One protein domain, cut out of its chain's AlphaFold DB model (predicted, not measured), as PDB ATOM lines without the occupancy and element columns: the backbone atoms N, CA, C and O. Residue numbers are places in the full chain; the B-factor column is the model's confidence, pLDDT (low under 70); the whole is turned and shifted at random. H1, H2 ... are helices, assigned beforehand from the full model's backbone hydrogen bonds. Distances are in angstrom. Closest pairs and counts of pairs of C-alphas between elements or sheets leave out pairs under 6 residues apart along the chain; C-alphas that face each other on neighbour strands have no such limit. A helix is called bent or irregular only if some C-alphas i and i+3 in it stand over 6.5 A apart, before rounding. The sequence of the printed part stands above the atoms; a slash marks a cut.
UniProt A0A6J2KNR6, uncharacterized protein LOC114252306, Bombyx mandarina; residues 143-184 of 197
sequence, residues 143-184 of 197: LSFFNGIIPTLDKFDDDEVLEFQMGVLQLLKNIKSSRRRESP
ATOM      1  N   LEU A 143     129.993 194.699 141.453       88.38
ATOM      2  CA  LEU A 143     130.319 196.053 140.985       88.38
ATOM      3  C   LEU A 143     130.086 197.115 142.071       88.38
ATOM      4  O   LEU A 143     130.921 197.994 142.240       88.38
ATOM      5  N   SER A 144     129.009 197.010 142.855       89.81
ATOM      6  CA  SER A 144     128.764 197.915 143.989       89.81
ATOM      7  C   SER A 144     129.824 197.774 145.087       89.81
ATOM      8  O   SER A 144     130.209 198.770 145.690       89.81
ATOM      9  N   PHE A 145     130.334 196.557 145.319       92.12
ATOM     10  CA  PHE A 145     131.484 196.334 146.199       92.12
ATOM     11  C   PHE A 145     132.764 196.965 145.629       92.12
ATOM     12  O   PHE A 145     133.432 197.700 146.349       92.12
ATOM     13  N   PHE A 146     133.068 196.756 144.341       91.75
ATOM     14  CA  PHE A 146     134.231 197.377 143.694       91.75
ATOM     15  C   PHE A 146     134.171 198.910 143.757       91.75
ATOM     16  O   PHE A 146     135.126 199.533 144.207       91.75
ATOM     17  N   ASN A 147     133.023 199.516 143.443       90.94
ATOM     18  CA  ASN A 147     132.806 200.961 143.581       90.94
ATOM     19  C   ASN A 147     132.991 201.468 145.023       90.94
ATOM     20  O   ASN A 147     133.365 202.621 145.216       90.94
ATOM     21  N   GLY A 148     132.740 200.625 146.030       93.12
ATOM     22  CA  GLY A 148     132.972 200.950 147.439       93.12
ATOM     23  C   GLY A 148     134.444 200.906 147.865       93.12
ATOM     24  O   GLY A 148     134.798 201.596 148.816       93.12
ATOM     25  N   ILE A 149     135.297 200.132 147.178       94.12
ATOM     26  CA  ILE A 149     136.733 200.016 147.499       94.12
ATOM     27  C   ILE A 149     137.650 200.838 146.583       94.12
ATOM     28  O   ILE A 149     138.779 201.110 146.980       94.12
ATOM     29  N   ILE A 150     137.181 201.282 145.408       94.25
ATOM     30  CA  ILE A 150     137.942 202.172 144.505       94.25
ATOM     31  C   ILE A 150     138.546 203.389 145.241       94.25
ATOM     32  O   ILE A 150     139.747 203.581 145.101       94.25
ATOM     33  N   PRO A 151     137.830 204.128 146.117       95.62
ATOM     34  CA  PRO A 151     138.412 205.271 146.841       95.62
ATOM     35  C   PRO A 151     139.579 204.931 147.786       95.62
ATOM     36  O   PRO A 151     140.297 205.826 148.239       95.62
ATOM     37  N   THR A 152     139.750 203.650 148.127       95.12
ATOM     38  CA  THR A 152     140.924 203.137 148.848       95.12
ATOM     39  C   THR A 152     142.057 202.817 147.873       95.12
ATOM     40  O   THR A 152     143.197 203.168 148.152       95.12
ATOM     41  N   LEU A 153     141.737 202.205 146.727       93.88
ATOM     42  CA  LEU A 153     142.694 201.881 145.660       93.88
ATOM     43  C   LEU A 153     143.253 203.134 144.963       93.88
ATOM     44  O   LEU A 153     144.396 203.112 144.533       93.88
ATOM     45  N   ASP A 154     142.511 204.247 144.931       95.00
ATOM     46  CA  ASP A 154     142.975 205.558 144.429       95.00
ATOM     47  C   ASP A 154     144.191 206.121 145.204       95.00
ATOM     48  O   ASP A 154     144.745 207.156 144.833       95.00
ATOM     49  N   LYS A 155     144.567 205.491 146.326       95.38
ATOM     50  CA  LYS A 155     145.731 205.848 147.151       95.38
ATOM     51  C   LYS A 155     146.950 204.971 146.894       95.38
ATOM     52  O   LYS A 155     148.002 205.301 147.432       95.38
ATOM     53  N   PHE A 156     146.777 203.863 146.176       97.19
ATOM     54  CA  PHE A 156     147.830 202.882 145.954       97.19
ATOM     55  C   PHE A 156     148.748 203.340 144.819       97.19
ATOM     56  O   PHE A 156     148.279 203.948 143.852       97.19
ATOM     57  N   ASP A 157     150.036 203.026 144.924       97.25
ATOM     58  CA  ASP A 157     150.957 203.115 143.787       97.25
ATOM     59  C   ASP A 157     150.839 201.901 142.838       97.25
ATOM     60  O   ASP A 157     150.049 200.979 143.061       97.25
ATOM     61  N   ASP A 158     151.583 201.917 141.727       97.06
ATOM     62  CA  ASP A 158     151.503 200.865 140.703       97.06
ATOM     63  C   ASP A 158     151.915 199.474 141.238       97.06
ATOM     64  O   ASP A 158     151.350 198.463 140.803       97.06
ATOM     65  N   ASP A 159     152.846 199.407 142.198       97.75
ATOM     66  CA  ASP A 159     153.314 198.155 142.803       97.75
ATOM     67  C   ASP A 159     152.280 197.622 143.816       97.75
ATOM     68  O   ASP A 159     151.931 196.436 143.783       97.75
ATOM     69  N   GLU A 160     151.699 198.495 144.647       97.44
ATOM     70  CA  GLU A 160     150.588 198.163 145.556       97.44
ATOM     71  C   GLU A 160     149.325 197.713 144.791       97.44
ATOM     72  O   GLU A 160     148.647 196.750 145.177       97.44
ATOM     73  N   VAL A 161     149.010 198.363 143.661       96.81
ATOM     74  CA  VAL A 161     147.926 197.940 142.755       96.81
ATOM     75  C   VAL A 161     148.216 196.557 142.167       96.81
ATOM     76  O   VAL A 161     147.302 195.725 142.092       96.81
ATOM     77  N   LEU A 162     149.460 196.280 141.767       97.19
ATOM     78  CA  LEU A 162     149.862 194.977 141.235       97.19
ATOM     79  C   LEU A 162     149.777 193.871 142.302       97.19
ATOM     80  O   LEU A 162     149.245 192.792 142.014       97.19
ATOM     81  N   GLU A 163     150.218 194.135 143.535       98.06
ATOM     82  CA  GLU A 163     150.096 193.196 144.657       98.06
ATOM     83  C   GLU A 163     148.622 192.887 144.967       98.06
ATOM     84  O   GLU A 163     148.233 191.714 145.058       98.06
ATOM     85  N   PHE A 164     147.765 193.913 145.025       97.19
ATOM     86  CA  PHE A 164     146.321 193.737 145.199       97.19
ATOM     87  C   PHE A 164     145.708 192.862 144.090       97.19
ATOM     88  O   PHE A 164     144.970 191.909 144.376       97.19
ATOM     89  N   GLN A 165     146.032 193.137 142.822       96.31
ATOM     90  CA  GLN A 165     145.548 192.345 141.684       96.31
ATOM     91  C   GLN A 165     146.020 190.885 141.761       96.31
ATOM     92  O   GLN A 165     145.219 189.964 141.550       96.31
ATOM     93  N   MET A 166     147.287 190.651 142.116       98.00
ATOM     94  CA  MET A 166     147.841 189.312 142.322       98.00
ATOM     95  C   MET A 166     147.104 188.560 143.443       98.00
ATOM     96  O   MET A 166     146.703 187.406 143.245       98.00
ATOM     97  N   GLY A 167     146.844 189.217 144.578       97.94
ATOM     98  CA  GLY A 167     146.081 188.650 145.694       97.94
ATOM     99  C   GLY A 167     144.659 188.234 145.294       97.94
ATOM    100  O   GLY A 167     144.216 187.122 145.609       97.94
ATOM    101  N   VAL A 168     143.959 189.068 144.515       96.81
ATOM    102  CA  VAL A 168     142.626 188.744 143.969       96.81
ATOM    103  C   VAL A 168     142.681 187.533 143.029       96.81
ATOM    104  O   VAL A 168     141.838 186.634 143.133       96.81
ATOM    105  N   LEU A 169     143.678 187.449 142.142       97.44
ATOM    106  CA  LEU A 169     143.859 186.300 141.245       97.44
ATOM    107  C   LEU A 169     144.154 185.002 142.014       97.44
ATOM    108  O   LEU A 169     143.589 183.948 141.692       97.44
ATOM    109  N   GLN A 170     144.981 185.066 143.060       97.94
ATOM    110  CA  GLN A 170     145.279 183.925 143.929       97.94
ATOM    111  C   GLN A 170     144.029 183.454 144.690       97.94
ATOM    112  O   GLN A 170     143.743 182.253 144.719       97.94
ATOM    113  N   LEU A 171     143.224 184.379 145.223       97.81
ATOM    114  CA  LEU A 171     141.944 184.067 145.864       97.81
ATOM    115  C   LEU A 171     140.971 183.377 144.889       97.81
ATOM    116  O   LEU A 171     140.411 182.324 145.209       97.81
ATOM    117  N   LEU A 172     140.813 183.910 143.673       96.31
ATOM    118  CA  LEU A 172     139.964 183.318 142.630       96.31
ATOM    119  C   LEU A 172     140.425 181.904 142.237       96.31
ATOM    120  O   LEU A 172     139.595 180.994 142.102       96.31
ATOM    121  N   LYS A 173     141.742 181.692 142.101       96.06
ATOM    122  CA  LYS A 173     142.350 180.373 141.858       96.06
ATOM    123  C   LYS A 173     142.029 179.395 142.990       96.06
ATOM    124  O   LYS A 173     141.626 178.261 142.709       96.06
ATOM    125  N   ASN A 174     142.145 179.826 144.245       97.25
ATOM    126  CA  ASN A 174     141.876 178.993 145.419       97.25
ATOM    127  C   ASN A 174     140.394 178.579 145.485       97.25
ATOM    128  O   ASN A 174     140.097 177.386 145.559       97.25
ATOM    129  N   ILE A 175     139.460 179.524 145.316       96.69
ATOM    130  CA  ILE A 175     138.007 179.254 145.282       96.69
ATOM    131  C   ILE A 175     137.630 178.305 144.128       96.69
ATOM    132  O   ILE A 175     136.766 177.435 144.269       96.69
ATOM    133  N   LYS A 176     138.261 178.446 142.954       94.31
ATOM    134  CA  LYS A 176     138.052 177.533 141.814       94.31
ATOM    135  C   LYS A 176     138.602 176.128 142.092       94.31
ATOM    136  O   LYS A 176     137.969 175.153 141.697       94.31
ATOM    137  N   SER A 177     139.740 176.030 142.775       94.38
ATOM    138  CA  SER A 177     140.395 174.757 143.110       94.38
ATOM    139  C   SER A 177     139.658 173.982 144.204       94.38
ATOM    140  O   SER A 177     139.548 172.764 144.103       94.38
ATOM    141  N   SER A 178     139.100 174.652 145.217       92.75
ATOM    142  CA  SER A 178     138.288 173.982 146.247       92.75
ATOM    143  C   SER A 178     136.986 173.417 145.673       92.75
ATOM    144  O   SER A 178     136.744 172.224 145.820       92.75
ATOM    145  N   ARG A 179     136.243 174.189 144.864       90.75
ATOM    146  CA  ARG A 179     135.016 173.694 144.199       90.75
ATOM    147  C   ARG A 179     135.227 172.467 143.300       90.75
ATOM    148  O   ARG A 179     134.293 171.704 143.100       90.75
ATOM    149  N   ARG A 180     136.434 172.264 142.755       83.00
ATOM    150  CA  ARG A 180     136.784 171.066 141.961       83.00
ATOM    151  C   ARG A 180     137.137 169.835 142.799       83.00
ATOM    152  O   ARG A 180     137.200 168.748 142.241       83.00
ATOM    153  N   ARG A 181     137.400 169.994 144.099       76.25
ATOM    154  CA  ARG A 181     137.673 168.883 145.028       76.25
ATOM    155  C   ARG A 181     136.405 168.359 145.710       76.25
ATOM    156  O   ARG A 181     136.433 167.265 146.252       76.25
ATOM    157  N   GLU A 182     135.318 169.126 145.658       66.44
ATOM    158  CA  GLU A 182     134.025 168.801 146.283       66.44
ATOM    159  C   GLU A 182     133.006 168.182 145.310       66.44
ATOM    160  O   GLU A 182     131.991 167.654 145.753       66.44
ATOM    161  N   SER A 183     133.255 168.205 143.994       58.50
ATOM    162  CA  SER A 183     132.473 167.416 143.036       58.50
ATOM    163  C   SER A 183     132.811 165.930 143.210       58.50
ATOM    164  O   SER A 183     133.967 165.574 142.956       58.50
ATOM    165  N   PRO A 184     131.862 165.060 143.612       55.56
ATOM    166  CA  PRO A 184     132.150 163.645 143.790       55.56
ATOM    167  C   PRO A 184     132.626 163.032 142.476       55.56
ATOM    168  O   PRO A 184     132.020 163.247 141.426       55.56
TER     169      PRO A 184
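What this domain is: This is residues 143 to 184 of the 197 residues of the protein "uncharacterized protein LOC114252306" of Bombyx mandarina (UniProt A0A6J2KNR6). A short helix, H1, and a long helix, H2, make an open, unequal V, closest near the tight link between them; residues 143 to 152 and 165 to 184 stand free. The printed part has 42 residues with two named helices, H1 then H2, and no named strand: all helix. It is only just extended, close to loose, with a radius of gyration of the C-alphas of 13.9 A, and flat, spanning 44 by 24 by 8 A.

How they stand to each other: H1, residues 143 to 153, and H2, residues 158 to 179, are close but not clearly touching; their closest C-alphas, those of Leu 153 and Val 161, are 7.2 A apart. They run opposite ways at a tilt of 36 degrees, only just steep. Every O i to N i+4 pair in H2 is within hydrogen-bond range, against 5 of 7 in H1.

Where its parts are: H1 begins at C-alpha 143 (130.319, 196.053, 140.985) and measures 14.5 A; it is only just irregular, with C-alphas 148 and 151 7.0 A apart. H2 measures 32.0 A and ends at C-alpha 179 (135.016, 173.694, 144.199).

The domain as a whole: The C-alphas farthest apart, those of Lys 155 and Pro 184, are 44.5 A apart. The printed part has no cut; pLDDT is under 70 at residues 182 to 184.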